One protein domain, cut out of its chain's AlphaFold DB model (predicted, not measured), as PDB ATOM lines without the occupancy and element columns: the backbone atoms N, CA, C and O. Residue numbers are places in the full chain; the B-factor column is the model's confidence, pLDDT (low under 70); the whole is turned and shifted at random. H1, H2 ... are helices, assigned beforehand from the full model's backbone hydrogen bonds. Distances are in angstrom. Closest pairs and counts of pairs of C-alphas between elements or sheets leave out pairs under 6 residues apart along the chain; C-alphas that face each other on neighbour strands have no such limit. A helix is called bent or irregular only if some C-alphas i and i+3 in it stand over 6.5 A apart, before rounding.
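What this domain is: This is residues 2 to 211 of the 219 residues of an uncharacterized protein of Gammaproteobacteria bacterium (UniProt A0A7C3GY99). A long helical hairpin, H8 with the bent but nearly straight H9 folded back along it, makes the length of the model; H6 crosses it slantwise and H2 runs beside H8 near the hairpin's turn. H7 packs on H9b towards the other end, H3 and H5 pack on H2 with H4 next to H5, and H1 only just touches H8. The printed part has 210 residues with nine named helices, H1 to H9 in chain order, and no named strand: all helix. It is loose, with a radius of gyration of the C-alphas of 22.1 A, and only just elongated, spanning 72 by 36 by 26 A.

How they stand to each other: H8, residues 124 to 164, and H2, residues 21 to 40, are the hubs, touching 4 helices each. H9, residues 171 to 209, was assigned as one helix by its hydrogen bonds but is bent, with C-alphas 197 and 200 6.6 A apart; its arms H9a, residues 171 to 197, and H9b, residues 200 to 209, stand at a shallow tilt of 22 degrees. H8 and H9a form a hairpin at a shallow tilt of 12 degrees, opposite ways; their closest C-alphas, Ala 152 and Ile 184, are 6.3 A apart, and H8 touches H9a with residues 145 to 162 alone. H8 touches H9b with residues 127 to 138 alone, closest at the C-alphas of Ser 131 and Glu 206, 4.9 A. H2 touches H8 at a shallow tilt of 5 degrees, the same way, closest at the C-alphas of Ile 27 and Ile 154, 6.4 A; H8 does so with residues 150 to 161 alone. H6, residues 71 to 102, touches H2 with residues 73 to 81 alone (C-alphas of Phe 31 and Ala 77, 5.1 A), H8 with 84 to 88 alone (Tyr 88 and Glu 153, 6.2 A) and H9a with 92 to 99 alone (Phe 96 and Phe 192, 6.6 A), at steep tilts of 58, 55 and 52 degrees. H7, residues 105 to 118, touches H9b at a tilt of 37 degrees, only just steep, closest at the C-alphas of Ile 116 and Ser 205, 6.4 A. H1, residues 2 to 17, only just touches H8, with 3 pairs of C-alphas within 8 A and residues 15 to 16 alone, closest at the C-alphas of Leu 16 and Lys 146, 6.4 A; H1 and H6 are near each other. H3, residues 46 to 52, touches H2 about perpendicular at 85 degrees, with residues 34 to 38 of H2 alone, closest at the C-alphas of Ile 37 and Ile 46, 6.5 A. H5, residues 65 to 68, only just touches H2, with 3 pairs of C-alphas within 8 A and residues 33 to 36 of H2 alone, closest at the C-alphas of Leu 33 and Leu 65, 7.2 A; H4, residues 55 to 59, and H5 touch only at the corner, closest at the C-alphas of Leu 58 and Leu 65, 5.3 A. The packing is mostly crossed, but only just: 3 of 9 touching pairs with a tilt are shallow. Every O i to N i+4 pair is within hydrogen-bond range in H1, H2, H6, H7, H8, H9a and H9b, against 1 of 3 in H3 and 0 of 1 in H4, where 3 of 4 and 2 of 2 O i to N i+3 pairs are; H5 is too short for an i+4 pair.

Where its parts are: From first to last C-alpha H8 is 58.1 A long, H6 46.8 A, H9a 39.0 A and H2 27.8 A. H1 begins at C-alpha 2 (49.853, -12.423, -54.286), H8 at C-alpha 124 (77.521, -5.177, -62.494), and H9b ends at C-alpha 209 (69.335, -3.835, -61.630).

The domain as a whole: The C-alphas farthest apart, those of Pro 42 and Ser 122, are 73.1 A apart. The printed part has no cut, and no link is long. Mean pLDDT of the printed part is 81.0; residues 2 to 21, 42 to 44, 103 and 211 are under 70.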
ATOM      1  N   GLU A   2      50.599 -13.214 -55.301       40.03
ATOM      2  CA  GLU A   2      49.853 -12.423 -54.286       40.03
ATOM      3  C   GLU A   2      50.760 -11.749 -53.242       40.03
ATOM      4  O   GLU A   2      50.464 -10.654 -52.765       40.03
ATOM      5  N   GLU A   3      51.882 -12.384 -52.902       49.59
ATOM      6  CA  GLU A   3      52.879 -11.824 -51.987       49.59
ATOM      7  C   GLU A   3      53.545 -10.558 -52.529       49.59
ATOM      8  O   GLU A   3      53.792  -9.639 -51.757       49.59
ATOM      9  N   LEU A   4      53.756 -10.458 -53.847       43.06
ATOM     10  CA  LEU A   4      54.359  -9.282 -54.477       43.06
ATOM     11  C   LEU A   4      53.413  -8.076 -54.377       43.06
ATOM     12  O   LEU A   4      53.817  -6.996 -53.954       43.06
ATOM     13  N   ALA A   5      52.131  -8.276 -54.695       49.03
ATOM     14  CA  ALA A   5      51.110  -7.239 -54.577       49.03
ATOM     15  C   ALA A   5      50.913  -6.796 -53.117       49.03
ATOM     16  O   ALA A   5      50.857  -5.598 -52.840       49.03
ATOM     17  N   LYS A   6      50.889  -7.742 -52.164       54.88
ATOM     18  CA  LYS A   6      50.820  -7.445 -50.721       54.88
ATOM     19  C   LYS A   6      52.066  -6.720 -50.217       54.88
ATOM     20  O   LYS A   6      51.941  -5.793 -49.423       54.88
ATOM     21  N   ALA A   7      53.252  -7.095 -50.684       57.06
ATOM     22  CA  ALA A   7      54.507  -6.455 -50.313       57.06
ATOM     23  C   ALA A   7      54.624  -5.028 -50.861       57.06
ATOM     24  O   ALA A   7      55.034  -4.122 -50.137       57.06
ATOM     25  N   ILE A   8      54.212  -4.804 -52.111       52.78
ATOM     26  CA  ILE A   8      54.140  -3.468 -52.715       52.78
ATOM     27  C   ILE A   8      53.098  -2.619 -51.984       52.78
ATOM     28  O   ILE A   8      53.367  -1.464 -51.666       52.78
ATOM     29  N   GLN A   9      51.940  -3.192 -51.647       54.22
ATOM     30  CA  GLN A   9      50.910  -2.515 -50.863       54.22
ATOM     31  C   GLN A   9      51.400  -2.166 -49.450       54.22
ATOM     32  O   GLN A   9      51.151  -1.059 -48.981       54.22
ATOM     33  N   LYS A  10      52.113  -3.076 -48.775       62.53
ATOM     34  CA  LYS A  10      52.697  -2.840 -47.449       62.53
ATOM     35  C   LYS A  10      53.755  -1.742 -47.512       62.53
ATOM     36  O   LYS A  10      53.658  -0.784 -46.763       62.53
ATOM     37  N   LYS A  11      54.675  -1.798 -48.478       62.62
ATOM     38  CA  LYS A  11      55.701  -0.764 -48.667       62.62
ATOM     39  C   LYS A  11      55.117   0.595 -49.042       62.62
ATOM     40  O   LYS A  11      55.592   1.608 -48.548       62.62
ATOM     41  N   TYR A  12      54.068   0.623 -49.860       59.41
ATOM     42  CA  TYR A  12      53.289   1.831 -50.120       59.41
ATOM     43  C   TYR A  12      52.726   2.391 -48.809       59.41
ATOM     44  O   TYR A  12      52.945   3.551 -48.500       59.41
ATOM     45  N   VAL A  13      52.089   1.564 -47.979       61.56
ATOM     46  CA  VAL A  13      51.569   1.988 -46.668       61.56
ATOM     47  C   VAL A  13      52.680   2.455 -45.723       61.56
ATOM     48  O   VAL A  13      52.496   3.468 -45.054       61.56
ATOM     49  N   ASP A  14      53.828   1.785 -45.683       59.16
ATOM     50  CA  ASP A  14      54.964   2.132 -44.820       59.16
ATOM     51  C   ASP A  14      55.627   3.447 -45.270       59.16
ATOM     52  O   ASP A  14      55.917   4.329 -44.458       59.16
ATOM     53  N   ASP A  15      55.763   3.655 -46.583       54.75
ATOM     54  CA  ASP A  15      56.261   4.907 -47.158       54.75
ATOM     55  C   ASP A  15      55.289   6.079 -46.955       54.75
ATOM     56  O   ASP A  15      55.731   7.229 -46.872       54.75
ATOM     57  N   LEU A  16      53.988   5.801 -46.827       51.09
ATOM     58  CA  LEU A  16      52.945   6.774 -46.489       51.09
ATOM     59  C   LEU A  16      52.842   7.077 -44.998       51.09
ATOM     60  O   LEU A  16      52.537   8.206 -44.621       51.09
ATOM     61  N   THR A  17      53.106   6.085 -44.152       49.72
ATOM     62  CA  THR A  17      53.013   6.194 -42.691       49.72
ATOM     63  C   THR A  17      54.316   6.623 -42.028       49.72
ATOM     64  O   THR A  17      54.334   6.791 -40.809       49.72
ATOM     65  N   ALA A  18      55.384   6.891 -42.790       49.62
ATOM     66  CA  ALA A  18      56.548   7.643 -42.320       49.62
ATOM     67  C   ALA A  18      56.130   9.090 -41.961       49.62
ATOM     68  O   ALA A  18      56.268  10.026 -42.754       49.62
ATOM     69  N   LYS A  19      55.544   9.219 -40.761       51.69
ATOM     70  CA  LYS A  19      54.850  10.373 -40.177       51.69
ATOM     71  C   LYS A  19      55.697  11.640 -40.236       51.69
ATOM     72  O   LYS A  19      56.719  11.741 -39.564       51.69
ATOM     73  N   TYR A  20      55.211  12.651 -40.950       55.69
ATOM     74  CA  TYR A  20      55.642  14.028 -40.722       55.69
ATOM     75  C   TYR A  20      54.754  14.651 -39.637       55.69
ATOM     76  O   TYR A  20      53.557  14.790 -39.866       55.69
ATOM     77  N   PRO A  21      55.276  15.072 -38.479       63.19
ATOM     78  CA  PRO A  21      54.436  15.589 -37.394       63.19
ATOM     79  C   PRO A  21      53.715  16.903 -37.750       63.19
ATOM     80  O   PRO A  21      52.662  17.199 -37.194       63.19
ATOM     81  N   LEU A  22      54.245  17.680 -38.702       78.38
ATOM     82  CA  LEU A  22      53.798  19.054 -38.941       78.38
ATOM     83  C   LEU A  22      52.427  19.163 -39.634       78.38
ATOM     84  O   LEU A  22      51.642  20.039 -39.288       78.38
ATOM     85  N   HIS A  23      52.097  18.267 -40.570       85.81
ATOM     86  CA  HIS A  23      50.758  18.277 -41.179       85.81
ATOM     87  C   HIS A  23      49.679  17.795 -40.201       85.81
ATOM     88  O   HIS A  23      48.597  18.366 -40.177       85.81
ATOM     89  N   ASN A  24      49.991  16.826 -39.335       85.19
ATOM     90  CA  ASN A  24      49.084  16.406 -38.263       85.19
ATOM     91  C   ASN A  24      48.819  17.542 -37.275       85.19
ATOM     92  O   ASN A  24      47.701  17.685 -36.795       85.19
ATOM     93  N   PHE A  25      49.824  18.380 -37.010       86.50
ATOM     94  CA  PHE A  25      49.631  19.597 -36.230       86.50
ATOM     95  C   PHE A  25      48.687  20.582 -36.931       86.50
ATOM     96  O   PHE A  25      47.812  21.144 -36.283       86.50
ATOM     97  N   LEU A  26      48.809  20.753 -38.253       91.19
ATOM     98  CA  LEU A  26      47.873  21.574 -39.028       91.19
ATOM     99  C   LEU A  26      46.443  21.013 -38.979       91.19
ATOM    100  O   LEU A  26      45.508  21.775 -38.770       91.19
ATOM    101  N   ILE A  27      46.265  19.698 -39.137       93.38
ATOM    102  CA  ILE A  27      44.952  19.034 -39.044       93.38
ATOM    103  C   ILE A  27      44.346  19.241 -37.650       93.38
ATOM    104  O   ILE A  27      43.197  19.659 -37.536       93.38
ATOM    105  N   LEU A  28      45.137  19.029 -36.596       92.38
ATOM    106  CA  LEU A  28      44.723  19.288 -35.220       92.38
ATOM    107  C   LEU A  28      44.315  20.750 -35.023       92.38
ATOM    108  O   LEU A  28      43.271  21.024 -34.439       92.38
ATOM    109  N   PHE A  29      45.111  21.685 -35.537       91.50
ATOM    110  CA  PHE A  29      44.814  23.110 -35.469       91.50
ATOM    111  C   PHE A  29      43.492  23.456 -36.169       91.50
ATOM    112  O   PHE A  29      42.689  24.206 -35.618       91.50
ATOM    113  N   LEU A  30      43.226  22.871 -37.343       93.88
ATOM    114  CA  LEU A  30      41.953  23.037 -38.050       93.88
ATOM    115  C   LEU A  30      40.772  22.496 -37.234       93.88
ATOM    116  O   LEU A  30      39.732  23.150 -37.175       93.88
ATOM    117  N   PHE A  31      40.932  21.354 -36.558       94.94
ATOM    118  CA  PHE A  31      39.886  20.815 -35.690       94.94
ATOM    119  C   PHE A  31      39.641  21.677 -34.450       94.94
ATOM    120  O   PHE A  31      38.489  21.964 -34.133       94.94
ATOM    121  N   ILE A  32      40.694  22.174 -33.799       92.62
ATOM    122  CA  ILE A  32      40.576  23.126 -32.683       92.62
ATOM    123  C   ILE A  32      39.820  24.381 -33.134       92.62
ATOM    124  O   ILE A  32      38.875  24.804 -32.472       92.62
ATOM    125  N   LEU A  33      40.190  24.936 -34.291       91.88
ATOM    126  CA  LEU A  33      39.525  26.098 -34.869       91.88
ATOM    127  C   LEU A  33      38.048  25.818 -35.165       91.88
ATOM    128  O   LEU A  33      37.193  26.622 -34.807       91.88
ATOM    129  N   SER A  34      37.731  24.671 -35.771       91.38
ATOM    130  CA  SER A  34      36.339  24.283 -36.022       91.38
ATOM    131  C   SER A  34      35.540  24.104 -34.734       91.38
ATOM    132  O   SER A  34      34.390  24.522 -34.666       91.38
ATOM    133  N   SER A  35      36.155  23.532 -33.697       90.31
ATOM    134  CA  SER A  35      35.503  23.297 -32.413       90.31
ATOM    135  C   SER A  35      35.180  24.615 -31.717       90.31
ATOM    136  O   SER A  35      34.065  24.773 -31.230       90.31
ATOM    137  N   TYR A  36      36.103  25.579 -31.751       89.50
ATOM    138  CA  TYR A  36      35.852  26.941 -31.283       89.50
ATOM    139  C   TYR A  36      34.711  27.607 -32.060       89.50
ATOM    140  O   TYR A  36      33.798  28.173 -31.468       89.50
ATOM    141  N   ILE A  37      34.721  27.504 -33.394       89.19
ATOM    142  CA  ILE A  37      33.680  28.118 -34.223       89.19
ATOM    143  C   ILE A  37      32.298  27.552 -33.893       89.19
ATOM    144  O   ILE A  37      31.365  28.320 -33.695       89.19
ATOM    145  N   TYR A  38      32.161  26.230 -33.820       87.69
ATOM    146  CA  TYR A  38      30.853  25.608 -33.630       87.69
ATOM    147  C   TYR A  38      30.301  25.723 -32.207       87.69
ATOM    148  O   TYR A  38      29.092  25.633 -32.035       87.69
ATOM    149  N   ASN A  39      31.155  25.885 -31.192       85.56
ATOM    150  CA  ASN A  39      30.707  25.906 -29.796       85.56
ATOM    151  C   ASN A  39      30.689  27.306 -29.174       85.56
ATOM    152  O   ASN A  39      29.855  27.564 -28.310       85.56
ATOM    153  N   ASP A  40      31.603  28.190 -29.582       83.38
ATOM    154  CA  ASP A  40      31.860  29.449 -28.872       83.38
ATOM    155  C   ASP A  40      31.506  30.695 -29.702       83.38
ATOM    156  O   ASP A  40      31.352  31.785 -29.143       83.38
ATOM    157  N   LEU A  41      31.346  30.570 -31.027       82.44
ATOM    158  CA  LEU A  41      30.869  31.666 -31.870       82.44
ATOM    159  C   LEU A  41      29.354  31.576 -32.102       82.44
ATOM    160  O   LEU A  41      28.811  30.494 -32.289       82.44
ATOM    161  N   PRO A  42      28.661  32.726 -32.215       69.31
ATOM    162  CA  PRO A  42      27.229  32.766 -32.521       69.31
ATOM    163  C   PRO A  42      26.902  32.336 -33.961       69.31
ATOM    164  O   PRO A  42      25.736  32.266 -34.338       69.31
ATOM    165  N   SER A  43      27.918  32.111 -34.798       66.62
ATOM    166  CA  SER A  43      27.746  31.602 -36.153       66.62
ATOM    167  C   SER A  43      28.023  30.105 -36.156       66.62
ATOM    168  O   SER A  43      29.178  29.696 -36.168       66.62
ATOM    169  N   GLU A  44      26.970  29.295 -36.250       68.12
ATOM    170  CA  GLU A  44      27.042  27.827 -36.365       68.12
ATOM    171  C   GLU A  44      27.619  27.354 -37.720       68.12
ATOM    172  O   GLU A  44      27.515  26.193 -38.097       68.12
ATOM    173  N   ARG A  45      28.234  28.252 -38.503       78.44
ATOM    174  CA  ARG A  45      28.715  27.980 -39.863       78.44
ATOM    175  C   ARG A  45      30.166  28.397 -40.027       78.44
ATOM    176  O   ARG A  45      30.537  29.549 -39.811       78.44
ATOM    177  N   ILE A  46      30.978  27.471 -40.524       80.38
ATOM    178  CA  ILE A  46      32.427  27.660 -40.607       80.38
ATOM    179  C   ILE A  46      32.876  28.653 -41.668       80.38
ATOM    180  O   ILE A  46      33.760  29.460 -41.395       80.38
ATOM    181  N   LEU A  47      32.280  28.636 -42.859       79.88
ATOM    182  CA  LEU A  47      32.686  29.543 -43.935       79.88
ATOM    183  C   LEU A  47      32.537  31.031 -43.559       79.88
ATOM    184  O   LEU A  47      33.518  31.766 -43.691       79.88
ATOM    185  N   PRO A  48      31.380  31.504 -43.053       80.00
ATOM    186  CA  PRO A  48      31.259  32.893 -42.618       80.00
ATOM    187  C   PRO A  48      32.093  33.189 -41.365       80.00
ATOM    188  O   PRO A  48      32.701  34.256 -41.298       80.00
ATOM    189  N   ALA A  49      32.199  32.256 -40.413       82.31
ATOM    190  CA  ALA A  49      33.004  32.452 -39.206       82.31
ATOM    191  C   ALA A  49      34.506  32.598 -39.502       82.31
ATOM    192  O   ALA A  49      35.186  33.405 -38.878       82.31
ATOM    193  N   LEU A  50      35.038  31.887 -40.500       82.06
ATOM    194  CA  LEU A  50      36.433  32.052 -40.915       82.06
ATOM    195  C   LEU A  50      36.732  33.472 -41.414       82.06
ATOM    196  O   LEU A  50      37.842  33.958 -41.224       82.06
ATOM    197  N   SER A  51      35.751  34.151 -42.021       79.88
ATOM    198  CA  SER A  51      35.927  35.523 -42.512       79.88
ATOM    199  C   SER A  51      35.962  36.578 -41.400       79.88
ATOM    200  O   SER A  51      36.497  37.664 -41.612       79.88
ATOM    201  N   SER A  52      35.420  36.269 -40.218       80.19
ATOM    202  CA  SER A  52      35.351  37.195 -39.082       80.19
ATOM    203  C   SER A  52      36.485  37.018 -38.069       80.19
ATOM    204  O   SER A  52      36.656  37.861 -37.186       80.19
ATOM    205  N   ILE A  53      37.284  35.954 -38.187       84.38
ATOM    206  CA  ILE A  53      38.397  35.678 -37.276       84.38
ATOM    207  C   ILE A  53      39.652  36.439 -37.715       84.38
ATOM    208  O   ILE A  53      40.197  36.230 -38.798       84.38
ATOM    209  N   ASN A  54      40.169  37.284 -36.821       85.12
ATOM    210  CA  ASN A  54      41.456  37.946 -37.018       85.12
ATOM    211  C   ASN A  54      42.612  36.939 -36.970       85.12
ATOM    212  O   ASN A  54      42.719  36.144 -36.040       85.12
ATOM    213  N   ILE A  55      43.558  37.040 -37.907       83.62
ATOM    214  CA  ILE A  55      44.748  36.168 -37.941       83.62
ATOM    215  C   ILE A  55      45.576  36.303 -36.652       83.62
ATOM    216  O   ILE A  55      46.135  35.321 -36.174       83.62
ATOM    217  N   SER A  56      45.619  37.490 -36.040       84.75
ATOM    218  CA  SER A  56      46.310  37.697 -34.760       84.75
ATOM    219  C   SER A  56      45.714  36.869 -33.617       84.75
ATOM    220  O   SER A  56      46.458  36.411 -32.756       84.75
ATOM    221  N   PHE A  57      44.401  36.617 -33.630       87.00
ATOM    222  CA  PHE A  57      43.733  35.772 -32.639       87.00
ATOM    223  C   PHE A  57      44.158  34.302 -32.759       87.00
ATOM    224  O   PHE A  57      44.249  33.598 -31.757       87.00
ATOM    225  N   LEU A  58      44.475  33.834 -33.969       84.38
ATOM    226  CA  LEU A  58      44.901  32.452 -34.205       84.38
ATOM    227  C   LEU A  58      46.250  32.119 -33.548       84.38
ATOM    228  O   LEU A  58      46.485  30.962 -33.205       84.38
ATOM    229  N   PHE A  59      47.118  33.119 -33.360       79.69
ATOM    230  CA  PHE A  59      48.494  32.938 -32.879       79.69
ATOM    231  C   PHE A  59      48.785  33.604 -31.524       79.69
ATOM    232  O   PHE A  59      49.928  33.580 -31.064       79.69
ATOM    233  N   ASP A  60      47.782  34.185 -30.860       80.00
ATOM    234  CA  ASP A  60      47.933  34.737 -29.511       80.00
ATOM    235  C   ASP A  60      47.775  33.629 -28.450       80.00
ATOM    236  O   ASP A  60      46.713  33.038 -28.275       80.00
ATOM    237  N   PHE A  61      48.841  33.344 -27.705       74.88
ATOM    238  CA  PHE A  61      48.829  32.310 -26.663       74.88
ATOM    239  C   PHE A  61      48.127  32.734 -25.364       74.88
ATOM    240  O   PHE A  61      47.792  31.875 -24.554       74.88
ATOM    241  N   LYS A  62      47.935  34.038 -25.128       76.88
ATOM    242  CA  LYS A  62      47.348  34.565 -23.885       76.88
ATOM    243  C   LYS A  62      45.863  34.882 -24.019       76.88
ATOM    244  O   LYS A  62      45.142  34.739 -23.038       76.88
ATOM    245  N   LYS A  63      45.443  35.385 -25.182       84.19
ATOM    246  CA  LYS A  63      44.048  35.785 -25.455       84.19
ATOM    247  C   LYS A  63      43.500  35.237 -26.775       84.19
ATOM    248  O   LYS A  63      42.425  35.649 -27.203       84.19
ATOM    249  N   GLY A  64      44.246  34.367 -27.447       85.00
ATOM    250  CA  GLY A  64      43.861  33.796 -28.730       85.00
ATOM    251  C   GLY A  64      43.204  32.427 -28.624       85.00
ATOM    252  O   GLY A  64      42.830  31.967 -27.542       85.00
ATOM    253  N   LEU A  65      43.108  31.759 -29.772       86.12
ATOM    254  CA  LEU A  65      42.373  30.507 -29.967       86.12
ATOM    255  C   LEU A  65      42.697  29.441 -28.909       86.12
ATOM    256  O   LEU A  65      41.794  28.878 -28.302       86.12
ATOM    257  N   LEU A  66      43.982  29.197 -28.638       83.44
ATOM    258  CA  LEU A  66      44.406  28.152 -27.696       83.44
ATOM    259  C   LEU A  66      44.026  28.448 -26.239       83.44
ATOM    260  O   LEU A  66      43.915  27.518 -25.449       83.44
ATOM    261  N   SER A  67      43.838  29.720 -25.883       84.94
ATOM    262  CA  SER A  67      43.385  30.122 -24.544       84.94
ATOM    263  C   SER A  67      41.861  30.130 -24.401       84.94
ATOM    264  O   SER A  67      41.358  30.043 -23.285       84.94
ATOM    265  N   ALA A  68      41.136  30.232 -25.521       86.38
ATOM    266  CA  ALA A  68      39.675  30.247 -25.557       86.38
ATOM    267  C   ALA A  68      39.066  28.836 -25.548       86.38
ATOM    268  O   ALA A  68      37.943  28.650 -25.094       86.38
ATOM    269  N   VAL A  69      39.813  27.844 -26.035       87.69
ATOM    270  CA  VAL A  69      39.346  26.464 -26.178       87.69
ATOM    271  C   VAL A  69      39.516  25.693 -24.866       87.69
ATOM    272  O   VAL A  69      40.586  25.666 -24.257       87.69
ATOM    273  N   SER A  70      38.450  25.025 -24.439       89.81
ATOM    274  CA  SER A  70      38.429  24.157 -23.260       89.81
ATOM    275  C   SER A  70      39.240  22.868 -23.456       89.81
ATOM    276  O   SER A  70      39.456  22.382 -24.570       89.81
ATOM    277  N   LEU A  71      39.650  22.244 -22.347       88.25
ATOM    278  CA  LEU A  71      40.412  20.991 -22.382       88.25
ATOM    279  C   LEU A  71      39.636  19.839 -23.055       88.25
ATOM    280  O   LEU A  71      40.238  18.991 -23.711       88.25
ATOM    281  N   SER A  72      38.306  19.815 -22.921       89.12
ATOM    282  CA  SER A  72      37.446  18.822 -23.575       89.12
ATOM    283  C   SER A  72      37.417  19.006 -25.092       89.12
ATOM    284  O   SER A  72      37.615  18.032 -25.816       89.12
ATOM    285  N   GLN A  73      37.248  20.238 -25.580       90.19
ATOM    286  CA  GLN A  73      37.325  20.561 -27.010       90.19
ATOM    287  C   GLN A  73      38.696  20.183 -27.593       90.19
ATOM    288  O   GLN A  73      38.771  19.565 -28.655       90.19
ATOM    289  N   PHE A  74      39.783  20.461 -26.866       87.62
ATOM    290  CA  PHE A  74      41.127  20.041 -27.266       87.62
ATOM    291  C   PHE A  74      41.264  18.511 -27.351       87.62
ATOM    292  O   PHE A  74      41.787  17.982 -28.334       87.62
ATOM    293  N   GLY A  75      40.745  17.777 -26.359       90.06
ATOM    294  CA  GLY A  75      40.721  16.312 -26.369       90.06
ATOM    295  C   GLY A  75      39.924  15.733 -27.544       90.06
ATOM    296  O   GLY A  75      40.385  14.801 -28.205       90.06
ATOM    297  N   ILE A  76      38.765  16.319 -27.859       91.75
ATOM    298  CA  ILE A  76      37.945  15.935 -29.017       91.75
ATOM    299  C   ILE A  76      38.703  16.192 -30.324       91.75
ATOM    300  O   ILE A  76      38.729  15.314 -31.184       91.75
ATOM    301  N   ALA A  77      39.381  17.334 -30.462       92.88
ATOM    302  CA  ALA A  77      40.163  17.655 -31.656       92.88
ATOM    303  C   ALA A  77      41.313  16.654 -31.896       92.88
ATOM    304  O   ALA A  77      41.591  16.282 -33.041       92.88
ATOM    305  N   ILE A  78      41.952  16.151 -30.832       91.31
ATOM    306  CA  ILE A  78      42.947  15.069 -30.934       91.31
ATOM    307  C   ILE A  78      42.301  13.788 -31.468       91.31
ATOM    308  O   ILE A  78      42.827  13.175 -32.401       91.31
ATOM    309  N   LEU A  79      41.155  13.387 -30.909       93.12
ATOM    310  CA  LEU A  79      40.434  12.196 -31.363       93.12
ATOM    311  C   LEU A  79      39.998  12.325 -32.827       93.12
ATOM    312  O   LEU A  79      40.168  11.381 -33.597       93.12
ATOM    313  N   GLN A  80      39.507  13.499 -33.229       94.12
ATOM    314  CA  GLN A  80      39.138  13.799 -34.613       94.12
ATOM    315  C   GLN A  80      40.341  13.724 -35.555       94.12
ATOM    316  O   GLN A  80      40.233  13.124 -36.621       94.12
ATOM    317  N   THR A  81      41.497  14.251 -35.145       93.94
ATOM    318  CA  THR A  81      42.748  14.167 -35.919       93.94
ATOM    319  C   THR A  81      43.129  12.713 -36.179       93.94
ATOM    320  O   THR A  81      43.349  12.321 -37.324       93.94
ATOM    321  N   ILE A  82      43.140  11.884 -35.129       91.31
ATOM    322  CA  ILE A  82      43.446  10.452 -35.248       91.31
ATOM    323  C   ILE A  82      42.429   9.763 -36.165       91.31
ATOM    324  O   ILE A  82      42.816   9.019 -37.070       91.31
ATOM    325  N   ALA A  83      41.137  10.028 -35.963       93.38
ATOM    326  CA  ALA A  83      40.068   9.439 -36.756       93.38
ATOM    327  C   ALA A  83      40.190   9.805 -38.243       93.38
ATOM    328  O   ALA A  83      40.113   8.916 -39.089       93.38
ATOM    329  N   VAL A  84      40.448  11.075 -38.574       93.75
ATOM    330  CA  VAL A  84      40.623  11.525 -39.962       93.75
ATOM    331  C   VAL A  84      41.791  10.818 -40.634       93.75
ATOM    332  O   VAL A  84      41.627  10.322 -41.748       93.75
ATOM    333  N   THR A  85      42.931  10.687 -39.954       90.81
ATOM    334  CA  THR A  85      44.097   9.995 -40.513       90.81
ATOM    335  C   THR A  85      43.805   8.515 -40.756       90.81
ATOM    336  O   THR A  85      44.195   7.948 -41.783       90.81
ATOM    337  N   MET A  86      43.067   7.866 -39.849       90.44
ATOM    338  CA  MET A  86      42.649   6.471 -40.022       90.44
ATOM    339  C   MET A  86      41.669   6.308 -41.191       90.44
ATOM    340  O   MET A  86      41.870   5.428 -42.034       90.44
ATOM    341  N   ILE A  87      40.653   7.172 -41.280       91.75
ATOM    342  CA  ILE A  87      39.677   7.189 -42.379       91.75
ATOM    343  C   ILE A  87      40.397   7.423 -43.706       91.75
ATOM    344  O   ILE A  87      40.156   6.698 -44.669       91.75
ATOM    345  N   TYR A  88      41.325   8.379 -43.753       91.50
ATOM    346  CA  TYR A  88      42.115   8.673 -44.939       91.50
ATOM    347  C   TYR A  88      42.941   7.467 -45.398       91.50
ATOM    348  O   TYR A  88      42.903   7.092 -46.573       91.50
ATOM    349  N   SER A  89      43.656   6.818 -44.471       88.19
ATOM    350  CA  SER A  89      44.450   5.621 -44.765       88.19
ATOM    351  C   SER A  89      43.580   4.495 -45.327       88.19
ATOM    352  O   SER A  89      43.937   3.858 -46.324       88.19
ATOM    353  N   TRP A  90      42.416   4.268 -44.717       90.19
ATOM    354  CA  TRP A  90      41.450   3.280 -45.185       90.19
ATOM    355  C   TRP A  90      40.909   3.627 -46.580       90.19
ATOM    356  O   TRP A  90      40.912   2.770 -47.466       90.19
ATOM    357  N   LEU A  91      40.537   4.889 -46.807       89.19
ATOM    358  CA  LEU A  91      40.019   5.383 -48.080       89.19
ATOM    359  C   LEU A  91      41.053   5.230 -49.202       89.19
ATOM    360  O   LEU A  91      40.739   4.704 -50.267       89.19
ATOM    361  N   SER A  92      42.308   5.616 -48.957       87.56
ATOM    362  CA  SER A  92      43.380   5.483 -49.948       87.56
ATOM    363  C   SER A  92      43.631   4.019 -50.323       87.56
ATOM    364  O   SER A  92      43.741   3.695 -51.507       87.56
ATOM    365  N   LYS A  93      43.633   3.100 -49.342       86.19
ATOM    366  CA  LYS A  93      43.738   1.650 -49.599       86.19
ATOM    367  C   LYS A  93      42.562   1.129 -50.422       86.19
ATOM    368  O   LYS A  93      42.755   0.304 -51.315       86.19
ATOM    369  N   PHE A  94      41.354   1.591 -50.115       88.38
ATOM    370  CA  PHE A  94      40.143   1.208 -50.828       88.38
ATOM    371  C   PHE A  94      40.195   1.637 -52.298       88.38
ATOM    372  O   PHE A  94      40.029   0.788 -53.177       88.38
ATOM    373  N   PHE A  95      40.514   2.910 -52.571       87.00
ATOM    374  CA  PHE A  95      40.684   3.412 -53.937       87.00
ATOM    375  C   PHE A  95      41.786   2.666 -54.676       87.00
ATOM    376  O   PHE A  95      41.552   2.197 -55.786       87.00
ATOM    377  N   PHE A  96      42.951   2.478 -54.050       85.12
ATOM    378  CA  PHE A  96      44.043   1.729 -54.662       85.12
ATOM    379  C   PHE A  96      43.592   0.328 -55.092       85.12
ATOM    380  O   PHE A  96      43.831  -0.058 -56.228       85.12
ATOM    381  N   ARG A  97      42.874  -0.405 -54.229       84.06
ATOM    382  CA  ARG A  97      42.384  -1.759 -54.532       84.06
ATOM    383  C   ARG A  97      41.378  -1.789 -55.685       84.06
ATOM    384  O   ARG A  97      41.360  -2.749 -56.450       84.06
ATOM    385  N   ILE A  98      40.494  -0.799 -55.771       85.88
ATOM    386  CA  ILE A  98      39.513  -0.715 -56.862       85.88
ATOM    387  C   ILE A  98      40.225  -0.425 -58.178       85.88
ATOM    388  O   ILE A  98      40.011  -1.119 -59.170       85.88
ATOM    389  N   LEU A  99      41.104   0.572 -58.168       84.06
ATOM    390  CA  LEU A  99      41.805   1.023 -59.358       84.06
ATOM    391  C   LEU A  99      42.796  -0.027 -59.862       84.06
ATOM    392  O   LEU A  99      42.826  -0.304 -61.058       84.06
ATOM    393  N   SER A 100      43.516  -0.694 -58.957       80.25
ATOM    394  CA  SER A 100      44.457  -1.761 -59.303       80.25
ATOM    395  C   SER A 100      43.775  -2.973 -59.929       80.25
ATOM    396  O   SER A 100      44.399  -3.641 -60.737       80.25
ATOM    397  N   LYS A 101      42.517  -3.268 -59.569       77.69
ATOM    398  CA  LYS A 101      41.724  -4.340 -60.196       77.69
ATOM    399  C   LYS A 101      41.204  -3.958 -61.578       77.69
ATOM    400  O   LYS A 101      41.020  -4.831 -62.415       77.69
ATOM    401  N   SER A 102      40.921  -2.673 -61.792       71.31
ATOM    402  CA  SER A 102      40.444  -2.170 -63.083       71.31
ATOM    403  C   SER A 102      41.565  -2.061 -64.118       71.31
ATOM    404  O   SER A 102      41.291  -2.084 -65.315       71.31
ATOM    405  N   SER A 103      42.808  -1.900 -63.671       65.31
ATOM    406  CA  SER A 103      44.001  -1.912 -64.514       65.31
ATOM    407  C   SER A 103      44.616  -3.310 -64.547       65.31
ATOM    408  O   SER A 103      44.724  -3.942 -63.504       65.31
ATOM    409  N   ASP A 104      45.097  -3.768 -65.701       74.00
ATOM    410  CA  ASP A 104      45.801  -5.052 -65.873       74.00
ATOM    411  C   ASP A 104      47.238  -4.970 -65.288       74.00
ATOM    412  O   ASP A 104      48.260  -5.061 -65.973       74.00
ATOM    413  N   PHE A 105      47.310  -4.661 -63.995       70.62
ATOM    414  CA  PHE A 105      48.486  -4.153 -63.291       70.62
ATOM    415  C   PHE A 105      49.635  -5.165 -63.249       70.62
ATOM    416  O   PHE A 105      50.805  -4.803 -63.394       70.62
ATOM    417  N   ASP A 106      49.302  -6.447 -63.125       71.00
ATOM    418  CA  ASP A 106      50.279  -7.536 -63.136       71.00
ATOM    419  C   ASP A 106      50.954  -7.661 -64.504       71.00
ATOM    420  O   ASP A 106      52.171  -7.838 -64.596       71.00
ATOM    421  N   LYS A 107      50.179  -7.511 -65.585       77.00
ATOM    422  CA  LYS A 107      50.698  -7.525 -66.954       77.00
ATOM    423  C   LYS A 107      51.589  -6.312 -67.216       77.00
ATOM    424  O   LYS A 107      52.652  -6.456 -67.816       77.00
ATOM    425  N   TYR A 108      51.189  -5.139 -66.727       76.94
ATOM    426  CA  TYR A 108      51.989  -3.916 -66.814       76.94
ATOM    427  C   TYR A 108      53.344  -4.066 -66.107       76.94
ATOM    428  O   TYR A 108      54.387  -3.782 -66.695       76.94
ATOM    429  N   THR A 109      53.335  -4.587 -64.879       76.38
ATOM    430  CA  THR A 109      54.549  -4.758 -64.066       76.38
ATOM    431  C   THR A 109      55.506  -5.777 -64.690       76.38
ATOM    432  O   THR A 109      56.699  -5.503 -64.800       76.38
ATOM    433  N   LYS A 110      54.985  -6.904 -65.199       78.38
ATOM    434  CA  LYS A 110      55.784  -7.908 -65.925       78.38
ATOM    435  C   LYS A 110      56.409  -7.364 -67.204       78.38
ATOM    436  O   LYS A 110      57.535  -7.714 -67.537       78.38
ATOM    437  N   ASN A 111      55.689  -6.515 -67.937       81.81
ATOM    438  CA  ASN A 111      56.227  -5.923 -69.160       81.81
ATOM    439  C   ASN A 111      57.414  -4.996 -68.856       81.81
ATOM    440  O   ASN A 111      58.411  -5.009 -69.571       81.81
ATOM    441  N   ILE A 112      57.329  -4.230 -67.765       79.81
ATOM    442  CA  ILE A 112      58.438  -3.401 -67.285       79.81
ATOM    443  C   ILE A 112      59.637  -4.276 -66.906       79.81
ATOM    444  O   ILE A 112      60.735  -4.038 -67.402       79.81
ATOM    445  N   GLU A 113      59.420  -5.307 -66.087       80.44
ATOM    446  CA  GLU A 113      60.464  -6.244 -65.655       80.44
ATOM    447  C   GLU A 113      61.192  -6.887 -66.845       80.44
ATOM    448  O   GLU A 113      62.421  -6.859 -66.907       80.44
ATOM    449  N   ASN A 114      60.446  -7.391 -67.832       82.12
ATOM    450  CA  ASN A 114      61.016  -7.996 -69.035       82.12
ATOM    451  C   ASN A 114      61.870  -7.003 -69.835       82.12
ATOM    452  O   ASN A 114      62.965  -7.350 -70.270       82.12
ATOM    453  N   ASN A 115      61.400  -5.761 -69.998       80.50
ATOM    454  CA  ASN A 115      62.139  -4.731 -70.728       80.50
ATOM    455  C   ASN A 115      63.450  -4.349 -70.023       80.50
ATOM    456  O   ASN A 115      64.464  -4.132 -70.687       80.50
ATOM    457  N   ILE A 116      63.451  -4.287 -68.687       78.44
ATOM    458  CA  ILE A 116      64.649  -3.957 -67.902       78.44
ATOM    459  C   ILE A 116      65.640  -5.117 -67.919       78.44
ATOM    460  O   ILE A 116      66.821  -4.893 -68.160       78.44
ATOM    461  N   ASN A 117      65.168  -6.351 -67.719       76.62
ATOM    462  CA  ASN A 117      66.020  -7.538 -67.769       76.62
ATOM    463  C   ASN A 117      66.653  -7.722 -69.157       76.62
ATOM    464  O   ASN A 117      67.820  -8.090 -69.243       76.62
ATOM    465  N   ALA A 118      65.928  -7.398 -70.236       75.75
ATOM    466  CA  ALA A 118      66.465  -7.405 -71.598       75.75
ATOM    467  C   ALA A 118      67.487  -6.283 -71.865       75.75
ATOM    468  O   ALA A 118      68.360  -6.443 -72.713       75.75
ATOM    469  N   SER A 119      67.388  -5.158 -71.150       76.12
ATOM    470  CA  SER A 119      68.265  -3.985 -71.316       76.12
ATOM    471  C   SER A 119      69.398  -3.924 -70.285       76.12
ATOM    472  O   SER A 119      70.130  -2.935 -70.222       76.12
ATOM    473  N   LYS A 120      69.519  -4.950 -69.436       75.62
ATOM    474  CA  LYS A 120      70.502  -5.007 -68.359       75.62
ATOM    475  C   LYS A 120      71.909  -5.161 -68.936       75.62
ATOM    476  O   LYS A 120      72.147  -6.022 -69.779       75.62
ATOM    477  N   SER A 121      72.847  -4.342 -68.457       74.38
ATOM    478  CA  SER A 121      74.255  -4.472 -68.843       74.38
ATOM    479  C   SER A 121      74.849  -5.754 -68.257       74.38
ATOM    480  O   SER A 121      74.475  -6.162 -67.155       74.38
ATOM    481  N   SER A 122      75.807  -6.366 -68.950       72.31
ATOM    482  CA  SER A 122      76.614  -7.461 -68.395       72.31
ATOM    483  C   SER A 122      77.564  -6.994 -67.284       72.31
ATOM    484  O   SER A 122      78.041  -7.819 -66.511       72.31
ATOM    485  N   ASP A 123      77.823  -5.685 -67.189       76.75
ATOM    486  CA  ASP A 123      78.673  -5.082 -66.162       76.75
ATOM    487  C   ASP A 123      77.861  -4.712 -64.905       76.75
ATOM    488  O   ASP A 123      76.994  -3.830 -64.918       76.75
ATOM    489  N   GLU A 124      78.162  -5.388 -63.795       75.12
ATOM    490  CA  GLU A 124      77.521  -5.177 -62.494       75.12
ATOM    491  C   GLU A 124      77.790  -3.787 -61.905       75.12
ATOM    492  O   GLU A 124      76.916  -3.226 -61.239       75.12
ATOM    493  N   ILE A 125      78.954  -3.192 -62.183       75.12
ATOM    494  CA  ILE A 125      79.325  -1.865 -61.678       75.12
ATOM    495  C   ILE A 125      78.456  -0.802 -62.351       75.12
ATOM    496  O   ILE A 125      77.924   0.088 -61.683       75.12
ATOM    497  N   VAL A 126      78.250  -0.924 -63.665       75.75
ATOM    498  CA  VAL A 126      77.354  -0.038 -64.421       75.75
ATOM    499  C   VAL A 126      75.924  -0.157 -63.892       75.75
ATOM    500  O   VAL A 126      75.287   0.857 -63.608       75.75
ATOM    501  N   ASN A 127      75.439  -1.381 -63.668       75.81
ATOM    502  CA  ASN A 127      74.101  -1.607 -63.112       75.81
ATOM    503  C   ASN A 127      73.940  -1.011 -61.700       75.81
ATOM    504  O   ASN A 127      72.881  -0.467 -61.381       75.81
ATOM    505  N   TYR A 128      74.983  -1.067 -60.865       77.25
ATOM    506  CA  TYR A 128      74.980  -0.467 -59.530       77.25
ATOM    507  C   TYR A 128      74.870   1.065 -59.576       77.25
ATOM    508  O   TYR A 128      74.037   1.639 -58.871       77.25
ATOM    509  N   TYR A 129      75.658   1.738 -60.424       80.50
ATOM    510  CA  TYR A 129      75.579   3.198 -60.564       80.50
ATOM    511  C   TYR A 129      74.222   3.653 -61.110       80.50
ATOM    512  O   TYR A 129      73.626   4.578 -60.560       80.50
ATOM    513  N   VAL A 130      73.681   2.949 -62.110       81.56
ATOM    514  CA  VAL A 130      72.339   3.232 -62.642       81.56
ATOM    515  C   VAL A 130      71.270   3.025 -61.565       81.56
ATOM    516  O   VAL A 130      70.363   3.845 -61.428       81.56
ATOM    517  N   SER A 131      71.386   1.970 -60.752       81.62
ATOM    518  CA  SER A 131      70.471   1.745 -59.631       81.62
ATOM    519  C   SER A 131      70.523   2.885 -58.611       81.62
ATOM    520  O   SER A 131      69.480   3.386 -58.200       81.62
ATOM    521  N   LYS A 132      71.720   3.378 -58.271       82.31
ATOM    522  CA  LYS A 132      71.890   4.515 -57.355       82.31
ATOM    523  C   LYS A 132      71.218   5.792 -57.874       82.31
ATOM    524  O   LYS A 132      70.560   6.489 -57.098       82.31
ATOM    525  N   ASP A 133      71.338   6.086 -59.165       84.06
ATOM    526  CA  ASP A 133      70.660   7.234 -59.783       84.06
ATOM    527  C   ASP A 133      69.135   7.068 -59.749       84.06
ATOM    528  O   ASP A 133      68.398   8.004 -59.416       84.06
ATOM    529  N   ILE A 134      68.648   5.849 -59.997       85.19
ATOM    530  CA  ILE A 134      67.231   5.510 -59.861       85.19
ATOM    531  C   ILE A 134      66.761   5.686 -58.410       85.19
ATOM    532  O   ILE A 134      65.686   6.251 -58.205       85.19
ATOM    533  N   SER A 135      67.548   5.295 -57.402       81.19
ATOM    534  CA  SER A 135      67.217   5.506 -55.986       81.19
ATOM    535  C   SER A 135      67.024   6.989 -55.652       81.19
ATOM    536  O   SER A 135      66.108   7.357 -54.909       81.19
ATOM    537  N   ILE A 136      67.855   7.873 -56.216       84.69
ATOM    538  CA  ILE A 136      67.725   9.328 -56.038       84.69
ATOM    539  C   ILE A 136      66.405   9.821 -56.648       84.69
ATOM    540  O   ILE A 136      65.660  10.568 -56.001       84.69
ATOM    541  N   ILE A 137      66.076   9.368 -57.861       85.94
ATOM    542  CA  ILE A 137      64.809   9.700 -58.527       85.94
ATOM    543  C   ILE A 137      63.625   9.177 -57.704       85.94
ATOM    544  O   ILE A 137      62.689   9.930 -57.433       85.94
ATOM    545  N   LEU A 138      63.684   7.933 -57.230       82.31
ATOM    546  CA  LEU A 138      62.655   7.320 -56.391       82.31
ATOM    547  C   LEU A 138      62.399   8.110 -55.111       82.31
ATOM    548  O   LEU A 138      61.242   8.333 -54.759       82.31
ATOM    549  N   ASN A 139      63.445   8.594 -54.443       80.56
ATOM    550  CA  ASN A 139      63.297   9.433 -53.253       80.56
ATOM    551  C   ASN A 139      62.568  10.754 -53.560       80.56
ATOM    552  O   ASN A 139      61.701  11.190 -52.790       80.56
ATOM    553  N   LYS A 140      62.846  11.369 -54.716       85.75
ATOM    554  CA  LYS A 140      62.132  12.571 -55.179       85.75
ATOM    555  C   LYS A 140      60.661  12.275 -55.495       85.75
ATOM    556  O   LYS A 140      59.775  13.037 -55.087       85.75
ATOM    557  N   GLN A 141      60.381  11.156 -56.163       84.31
ATOM    558  CA  GLN A 141      59.010  10.738 -56.468       84.31
ATOM    559  C   GLN A 141      58.232  10.381 -55.196       84.31
ATOM    560  O   GLN A 141      57.083  10.792 -55.046       84.31
ATOM    561  N   ARG A 142      58.872   9.718 -54.224       81.75
ATOM    562  CA  ARG A 142      58.292   9.415 -52.908       81.75
ATOM    563  C   ARG A 142      57.896  10.686 -52.163       81.75
ATOM    564  O   ARG A 142      56.805  10.761 -51.610       81.75
ATOM    565  N   THR A 143      58.755  11.702 -52.171       82.62
ATOM    566  CA  THR A 143      58.460  12.999 -51.538       82.62
ATOM    567  C   THR A 143      57.273  13.692 -52.208       82.62
ATOM    568  O   THR A 143      56.385  14.210 -51.534       82.62
ATOM    569  N   THR A 144      57.205  13.634 -53.537       85.25
ATOM    570  CA  THR A 144      56.074  14.170 -54.308       85.25
ATOM    571  C   THR A 144      54.767  13.438 -53.984       85.25
ATOM    572  O   THR A 144      53.746  14.081 -53.740       85.25
ATOM    573  N   LEU A 145      54.805  12.103 -53.917       84.50
ATOM    574  CA  LEU A 145      53.664  11.264 -53.550       84.50
ATOM    575  C   LEU A 145      53.137  11.635 -52.158       84.50
ATOM    576  O   LEU A 145      51.949  11.912 -52.004       84.50
ATOM    577  N   LYS A 146      54.031  11.754 -51.169       83.12
ATOM    578  CA  LYS A 146      53.695  12.223 -49.815       83.12
ATOM    579  C   LYS A 146      52.989  13.577 -49.833       83.12
ATOM    580  O   LYS A 146      51.978  13.751 -49.160       83.12
ATOM    581  N   GLY A 147      53.473  14.518 -50.645       84.69
ATOM    582  CA  GLY A 147      52.833  15.822 -50.817       84.69
ATOM    583  C   GLY A 147      51.388  15.731 -51.324       84.69
ATOM    584  O   GLY A 147      50.541  16.504 -50.878       84.69
ATOM    585  N   PHE A 148      51.074  14.783 -52.215       85.94
ATOM    586  CA  PHE A 148      49.688  14.543 -52.638       85.94
ATOM    587  C   PHE A 148      48.829  13.971 -51.517       85.94
ATOM    588  O   PHE A 148      47.694  14.417 -51.354       85.94
ATOM    589  N   HIS A 149      49.368  13.041 -50.725       87.19
ATOM    590  CA  HIS A 149      48.638  12.469 -49.598       87.19
ATOM    591  C   HIS A 149      48.293  13.514 -48.540       87.19
ATOM    592  O   HIS A 149      47.129  13.630 -48.170       87.19
ATOM    593  N   ILE A 150      49.263  14.345 -48.151       88.31
ATOM    594  CA  ILE A 150      49.053  15.426 -47.180       88.31
ATOM    595  C   ILE A 150      47.951  16.380 -47.657       88.31
ATOM    596  O   ILE A 150      47.047  16.718 -46.898       88.31
ATOM    597  N   LYS A 151      47.979  16.790 -48.932       88.88
ATOM    598  CA  LYS A 151      46.937  17.664 -49.501       88.88
ATOM    599  C   LYS A 151      45.556  17.009 -49.466       88.88
ATOM    600  O   LYS A 151      44.579  17.674 -49.142       88.88
ATOM    601  N   ALA A 152      45.477  15.723 -49.801       90.06
ATOM    602  CA  ALA A 152      44.225  14.975 -49.790       90.06
ATOM    603  C   ALA A 152      43.670  14.784 -48.368       90.06
ATOM    604  O   ALA A 152      42.461  14.832 -48.173       90.06
ATOM    605  N   GLU A 153      44.541  14.591 -47.380       91.25
ATOM    606  CA  GLU A 153      44.161  14.440 -45.976       91.25
ATOM    607  C   GLU A 153      43.682  15.765 -45.363       91.25
ATOM    608  O   GLU A 153      42.662  15.798 -44.676       91.25
ATOM    609  N   ILE A 154      44.337  16.885 -45.691       91.94
ATOM    610  CA  ILE A 154      43.858  18.231 -45.328       91.94
ATOM    611  C   ILE A 154      42.481  18.493 -45.950       91.94
ATOM    612  O   ILE A 154      41.577  18.993 -45.286       91.94
ATOM    613  N   LEU A 155      42.284  18.121 -47.214       91.81
ATOM    614  CA  LEU A 155      40.990  18.258 -47.876       91.81
ATOM    615  C   LEU A 155      39.904  17.397 -47.206       91.81
ATOM    616  O   LEU A 155      38.789  17.868 -46.994       91.81
ATOM    617  N   LEU A 156      40.233  16.156 -46.830       93.19
ATOM    618  CA  LEU A 156      39.329  15.301 -46.058       93.19
ATOM    619  C   LEU A 156      38.997  15.928 -44.697       93.19
ATOM    620  O   LEU A 156      37.854  15.857 -44.262       93.19
ATOM    621  N   THR A 157      39.969  16.576 -44.057       94.12
ATOM    622  CA  THR A 157      39.767  17.312 -42.802       94.12
ATOM    623  C   THR A 157      38.718  18.406 -42.979       94.12
ATOM    624  O   THR A 157      37.758  18.447 -42.217       94.12
ATOM    625  N   PHE A 158      38.831  19.234 -44.025       90.81
ATOM    626  CA  PHE A 158      37.811  20.242 -44.341       90.81
ATOM    627  C   PHE A 158      36.429  19.628 -44.572       90.81
ATOM    628  O   PHE A 158      35.432  20.167 -44.097       90.81
ATOM    629  N   LEU A 159      36.358  18.486 -45.257       91.62
ATOM    630  CA  LEU A 159      35.096  17.783 -45.466       91.62
ATOM    631  C   LEU A 159      34.484  17.298 -44.144       91.62
ATOM    632  O   LEU A 159      33.290  17.488 -43.928       91.62
ATOM    633  N   VAL A 160      35.280  16.710 -43.248       92.69
ATOM    634  CA  VAL A 160      34.798  16.258 -41.932       92.69
ATOM    635  C   VAL A 160      34.317  17.440 -41.098       92.69
ATOM    636  O   VAL A 160      33.248  17.365 -40.501       92.69
ATOM    637  N   ILE A 161      35.060  18.544 -41.121       91.50
ATOM    638  CA  ILE A 161      34.694  19.794 -40.458       91.50
ATOM    639  C   ILE A 161      33.322  20.297 -40.948       91.50
ATOM    640  O   ILE A 161      32.449  20.588 -40.137       91.50
ATOM    641  N   LEU A 162      33.081  20.328 -42.261       87.94
ATOM    642  CA  LEU A 162      31.781  20.743 -42.805       87.94
ATOM    643  C   LEU A 162      30.648  19.786 -42.417       87.94
ATOM    644  O   LEU A 162      29.553  20.237 -42.094       87.94
ATOM    645  N   ILE A 163      30.911  18.475 -42.404       88.25
ATOM    646  CA  ILE A 163      29.928  17.464 -41.984       88.25
ATOM    647  C   ILE A 163      29.580  17.602 -40.499       88.25
ATOM    648  O   ILE A 163      28.436  17.366 -40.121       88.25
ATOM    649  N   THR A 164      30.521  17.996 -39.637       85.00
ATOM    650  CA  THR A 164      30.206  18.186 -38.213       85.00
ATOM    651  C   THR A 164      29.197  19.310 -37.963       85.00
ATOM    652  O   THR A 164      28.433  19.213 -37.010       85.00
ATOM    653  N   GLY A 165      29.124  20.311 -38.846       78.69
ATOM    654  CA  GLY A 165      28.114  21.374 -38.816       78.69
ATOM    655  C   GLY A 165      26.930  21.145 -39.758       78.69
ATOM    656  O   GLY A 165      26.378  22.114 -40.270       78.69
ATOM    657  N   ILE A 166      26.565  19.887 -40.052       77.38
ATOM    658  CA  ILE A 166      25.558  19.565 -41.082       77.38
ATOM    659  C   ILE A 166      24.168  20.163 -40.816       77.38
ATOM    660  O   ILE A 166      23.407  20.384 -41.758       77.38
ATOM    661  N   ASN A 167      23.840  20.427 -39.549       75.75
ATOM    662  CA  ASN A 167      22.519  20.906 -39.141       75.75
ATOM    663  C   ASN A 167      22.214  22.323 -39.656       75.75
ATOM    664  O   ASN A 167      21.052  22.627 -39.909       75.75
ATOM    665  N   ASP A 168      23.250  23.130 -39.913       72.81
ATOM    666  CA  ASP A 168      23.115  24.561 -40.213       72.81
ATOM    667  C   ASP A 168      23.603  24.918 -41.627       72.81
ATOM    668  O   ASP A 168      23.908  26.074 -41.931       72.81
ATOM    669  N   LEU A 169      23.696  23.926 -42.523       77.12
ATOM    670  CA  LEU A 169      24.191  24.122 -43.889       77.12
ATOM    671  C   LEU A 169      23.167  24.817 -44.790       77.12
ATOM    672  O   LEU A 169      22.019  24.391 -44.926       77.12
ATOM    673  N   ILE A 170      23.629  25.831 -45.521       82.38
ATOM    674  CA  ILE A 170      22.883  26.469 -46.608       82.38
ATOM    675  C   ILE A 170      23.280  25.817 -47.942       82.38
ATOM    676  O   ILE A 170      24.268  25.091 -48.044       82.38
ATOM    677  N   PHE A 171      22.522  26.078 -49.007       84.75
ATOM    678  CA  PHE A 171      22.801  25.611 -50.370       84.75
ATOM    679  C   PHE A 171      24.273  25.769 -50.812       84.75
ATOM    680  O   PHE A 171      24.819  24.885 -51.469       84.75
ATOM    681  N   ILE A 172      24.935  26.869 -50.431       82.12
ATOM    682  CA  ILE A 172      26.351  27.114 -50.760       82.12
ATOM    683  C   ILE A 172      27.263  26.087 -50.075       82.12
ATOM    684  O   ILE A 172      28.191  25.576 -50.705       82.12
ATOM    685  N   ASP A 173      26.988  25.747 -48.817       81.56
ATOM    686  CA  ASP A 173      27.785  24.780 -48.065       81.56
ATOM    687  C   ASP A 173      27.615  23.364 -48.641       81.56
ATOM    688  O   ASP A 173      28.592  22.625 -48.775       81.56
ATOM    689  N   TRP A 174      26.403  23.014 -49.092       84.94
ATOM    690  CA  TRP A 174      26.142  21.768 -49.825       84.94
ATOM    691  C   TRP A 174      26.928  21.674 -51.132       84.94
ATOM    692  O   TRP A 174      27.509  20.629 -51.434       84.94
ATOM    693  N   LEU A 175      26.990  22.767 -51.899       87.75
ATOM    694  CA  LEU A 175      27.783  22.824 -53.125       87.75
ATOM    695  C   LEU A 175      29.273  22.614 -52.825       87.75
ATOM    696  O   LEU A 175      29.942  21.858 -53.532       87.75
ATOM    697  N   PHE A 176      29.781  23.219 -51.750       85.44
ATOM    698  CA  PHE A 176      31.172  23.056 -51.328       85.44
ATOM    699  C   PHE A 176      31.476  21.634 -50.832       85.44
ATOM    700  O   PHE A 176      32.538  21.084 -51.142       85.44
ATOM    701  N   LEU A 177      30.539  21.002 -50.120       88.00
ATOM    702  CA  LEU A 177      30.643  19.613 -49.670       88.00
ATOM    703  C   LEU A 177      30.734  18.662 -50.870       88.00
ATOM    704  O   LEU A 177      31.667  17.860 -50.959       88.00
ATOM    705  N   ILE A 178      29.819  18.793 -51.834       89.81
ATOM    706  CA  ILE A 178      29.811  17.977 -53.057       89.81
ATOM    707  C   ILE A 178      31.101  18.194 -53.856       89.81
ATOM    708  O   ILE A 178      31.755  17.226 -54.248       89.81
ATOM    709  N   ALA A 179      31.517  19.450 -54.052       90.06
ATOM    710  CA  ALA A 179      32.764  19.775 -54.741       90.06
ATOM    711  C   ALA A 179      33.987  19.153 -54.045       90.06
ATOM    712  O   ALA A 179      34.865  18.608 -54.715       90.06
ATOM    713  N   SER A 180      34.020  19.164 -52.708       87.94
ATOM    714  CA  SER A 180      35.094  18.553 -51.918       87.94
ATOM    715  C   SER A 180      35.154  17.037 -52.113       87.94
ATOM    716  O   SER A 180      36.244  16.496 -52.299       87.94
ATOM    717  N   ILE A 181      34.006  16.347 -52.159       90.38
ATOM    718  CA  ILE A 181      33.947  14.904 -52.456       90.38
ATOM    719  C   ILE A 181      34.532  14.613 -53.841       90.38
ATOM    720  O   ILE A 181      35.415  13.761 -53.968       90.38
ATOM    721  N   PHE A 182      34.086  15.335 -54.875       91.94
ATOM    722  CA  PHE A 182      34.618  15.162 -56.230       91.94
ATOM    723  C   PHE A 182      36.126  15.414 -56.286       91.94
ATOM    724  O   PHE A 182      36.854  14.652 -56.927       91.94
ATOM    725  N   LEU A 183      36.614  16.433 -55.573       91.38
ATOM    726  CA  LEU A 183      38.036  16.746 -55.514       91.38
ATOM    727  C   LEU A 183      38.840  15.634 -54.819       91.38
ATOM    728  O   LEU A 183      39.914  15.282 -55.307       91.38
ATOM    729  N   ILE A 184      38.326  15.028 -53.738       89.62
ATOM    730  CA  ILE A 184      38.966  13.871 -53.083       89.62
ATOM    731  C   ILE A 184      39.105  12.721 -54.079       89.62
ATOM    732  O   ILE A 184      40.203  12.188 -54.243       89.62
ATOM    733  N   VAL A 185      38.018  12.350 -54.761       89.31
ATOM    734  CA  VAL A 185      38.027  11.251 -55.742       89.31
ATOM    735  C   VAL A 185      39.026  11.542 -56.861       89.31
ATOM    736  O   VAL A 185      39.846  10.688 -57.203       89.31
ATOM    737  N   PHE A 186      39.012  12.768 -57.388       91.19
ATOM    738  CA  PHE A 186      39.941  13.205 -58.423       91.19
ATOM    739  C   PHE A 186      41.402  13.127 -57.963       91.19
ATOM    740  O   PHE A 186      42.254  12.637 -58.705       91.19
ATOM    741  N   ILE A 187      41.713  13.557 -56.735       88.75
ATOM    742  CA  ILE A 187      43.071  13.469 -56.185       88.75
ATOM    743  C   ILE A 187      43.495  12.009 -56.020       88.75
ATOM    744  O   ILE A 187      44.608  11.676 -56.421       88.75
ATOM    745  N   GLN A 188      42.633  11.133 -55.492       88.62
ATOM    746  CA  GLN A 188      42.939   9.702 -55.346       88.62
ATOM    747  C   GLN A 188      43.219   9.050 -56.707       88.62
ATOM    748  O   GLN A 188      44.193   8.311 -56.853       88.62
ATOM    749  N   TRP A 189      42.429   9.383 -57.731       88.06
ATOM    750  CA  TRP A 189      42.674   8.943 -59.104       88.06
ATOM    751  C   TRP A 189      44.031   9.430 -59.632       88.06
ATOM    752  O   TRP A 189      44.836   8.646 -60.138       88.06
ATOM    753  N   ARG A 190      44.328  10.725 -59.474       88.56
ATOM    754  CA  ARG A 190      45.604  11.314 -59.907       88.56
ATOM    755  C   ARG A 190      46.801  10.693 -59.196       88.56
ATOM    756  O   ARG A 190      47.862  10.539 -59.795       88.56
ATOM    757  N   LEU A 191      46.632  10.376 -57.917       87.88
ATOM    758  CA  LEU A 191      47.642   9.760 -57.075       87.88
ATOM    759  C   LEU A 191      47.949   8.342 -57.552       87.88
ATOM    760  O   LEU A 191      49.116   7.988 -57.702       87.88
ATOM    761  N   PHE A 192      46.911   7.576 -57.880       86.25
ATOM    762  CA  PHE A 192      47.055   6.257 -58.481       86.25
ATOM    763  C   PHE A 192      47.778   6.311 -59.833       86.25
ATOM    764  O   PHE A 192      48.755   5.591 -60.028       86.25
ATOM    765  N   LEU A 193      47.375   7.210 -60.740       85.00
ATOM    766  CA  LEU A 193      48.068   7.396 -62.022       85.00
ATOM    767  C   LEU A 193      49.538   7.773 -61.833       85.00
ATOM    768  O   LEU A 193      50.420   7.205 -62.471       85.00
ATOM    769  N   PHE A 194      49.817   8.711 -60.926       85.81
ATOM    770  CA  PHE A 194      51.183   9.116 -60.625       85.81
ATOM    771  C   PHE A 194      52.011   7.945 -60.085       85.81
ATOM    772  O   PHE A 194      53.154   7.766 -60.504       85.81
ATOM    773  N   TYR A 195      51.429   7.135 -59.202       83.00
ATOM    774  CA  TYR A 195      52.072   5.948 -58.656       83.00
ATOM    775  C   TYR A 195      52.419   4.939 -59.758       83.00
ATOM    776  O   TYR A 195      53.569   4.510 -59.855       83.00
ATOM    777  N   ILE A 196      51.468   4.631 -60.646       81.88
ATOM    778  CA  ILE A 196      51.689   3.690 -61.751       81.88
ATOM    779  C   ILE A 196      52.730   4.190 -62.741       81.88
ATOM    780  O   ILE A 196      53.607   3.426 -63.123       81.88
ATOM    781  N   SER A 197      52.649   5.448 -63.165       80.06
ATOM    782  CA  SER A 197      53.508   5.945 -64.243       80.06
ATOM    783  C   SER A 197      54.894   6.377 -63.771       80.06
ATOM    784  O   SER A 197      55.849   6.266 -64.531       80.06
ATOM    785  N   ASN A 198      55.026   6.887 -62.541       80.31
ATOM    786  CA  ASN A 198      56.265   7.530 -62.080       80.31
ATOM    787  C   ASN A 198      56.934   6.835 -60.900       80.31
ATOM    788  O   ASN A 198      58.102   7.106 -60.651       80.31
ATOM    789  N   PHE A 199      56.236   5.989 -60.143       80.12
ATOM    790  CA  PHE A 199      56.842   5.313 -58.995       80.12
ATOM    791  C   PHE A 199      57.181   3.861 -59.321       80.12
ATOM    792  O   PHE A 199      58.331   3.454 -59.171       80.12
ATOM    793  N   ILE A 200      56.211   3.095 -59.828       80.94
ATOM    794  CA  ILE A 200      56.384   1.666 -60.122       80.94
ATOM    795  C   ILE A 200      57.528   1.381 -61.098       80.94
ATOM    796  O   ILE A 200      58.328   0.506 -60.778       80.94
ATOM    797  N   PRO A 201      57.674   2.081 -62.241       79.69
ATOM    798  CA  PRO A 201      58.684   1.709 -63.221       79.69
ATOM    799  C   PRO A 201      60.088   1.857 -62.649       79.69
ATOM    800  O   PRO A 201      60.877   0.925 -62.712       79.69
ATOM    801  N   TYR A 202      60.363   2.978 -61.982       79.94
ATOM    802  CA  TYR A 202      61.638   3.200 -61.305       79.94
ATOM    803  C   TYR A 202      61.855   2.216 -60.155       79.94
ATOM    804  O   TYR A 202      62.970   1.746 -59.957       79.94
ATOM    805  N   TYR A 203      60.795   1.866 -59.423       77.75
ATOM    806  CA  TYR A 203      60.885   0.929 -58.311       77.75
ATOM    807  C   TYR A 203      61.254  -0.480 -58.783       77.75
ATOM    808  O   TYR A 203      62.116  -1.128 -58.194       77.75
ATOM    809  N   VAL A 204      60.634  -0.941 -59.870       78.19
ATOM    810  CA  VAL A 204      60.956  -2.224 -60.504       78.19
ATOM    811  C   VAL A 204      62.363  -2.176 -61.110       78.19
ATOM    812  O   VAL A 204      63.140  -3.097 -60.875       78.19
ATOM    813  N   SER A 205      62.746  -1.083 -61.783       77.62
ATOM    814  CA  SER A 205      64.098  -0.899 -62.339       77.62
ATOM    815  C   SER A 205      65.204  -0.976 -61.298       77.62
ATOM    816  O   SER A 205      66.163  -1.719 -61.492       77.62
ATOM    817  N   GLU A 206      65.069  -0.263 -60.177       78.00
ATOM    818  CA  GLU A 206      66.026  -0.328 -59.065       78.00
ATOM    819  C   GLU A 206      66.240  -1.779 -58.612       78.00
ATOM    820  O   GLU A 206      67.371  -2.218 -58.393       78.00
ATOM    821  N   LYS A 207      65.143  -2.541 -58.516       73.81
ATOM    822  CA  LYS A 207      65.143  -3.928 -58.048       73.81
ATOM    823  C   LYS A 207      65.756  -4.902 -59.048       73.81
ATOM    824  O   LYS A 207      66.596  -5.701 -58.646       73.81
ATOM    825  N   CYS A 208      65.394  -4.815 -60.324       74.06
ATOM    826  CA  CYS A 208      65.952  -5.670 -61.374       74.06
ATOM    827  C   CYS A 208      67.458  -5.425 -61.576       74.06
ATOM    828  O   CYS A 208      68.222  -6.362 -61.821       74.06
ATOM    829  N   LEU A 209      67.922  -4.178 -61.441       73.25
ATOM    830  CA  LEU A 209      69.335  -3.835 -61.630       73.25
ATOM    831  C   LEU A 209      70.235  -4.365 -60.509       73.25
ATOM    832  O   LEU A 209      71.329  -4.842 -60.801       73.25
ATOM    833  N   LEU A 210      69.758  -4.380 -59.261       71.31
ATOM    834  CA  LEU A 210      70.548  -4.797 -58.096       71.31
ATOM    835  C   LEU A 210      70.795  -6.313 -57.970       71.31
ATOM    836  O   LEU A 210      71.488  -6.698 -57.037       71.31
ATOM    837  N   ASN A 211      70.262  -7.171 -58.858       62.59
ATOM    838  CA  ASN A 211      70.473  -8.639 -58.832       62.59
ATOM    839  C   ASN A 211      70.227  -9.296 -57.451       62.59
ATOM    840  O   ASN A 211      70.768 -10.356 -57.151       62.59
TER     841      ASN A 211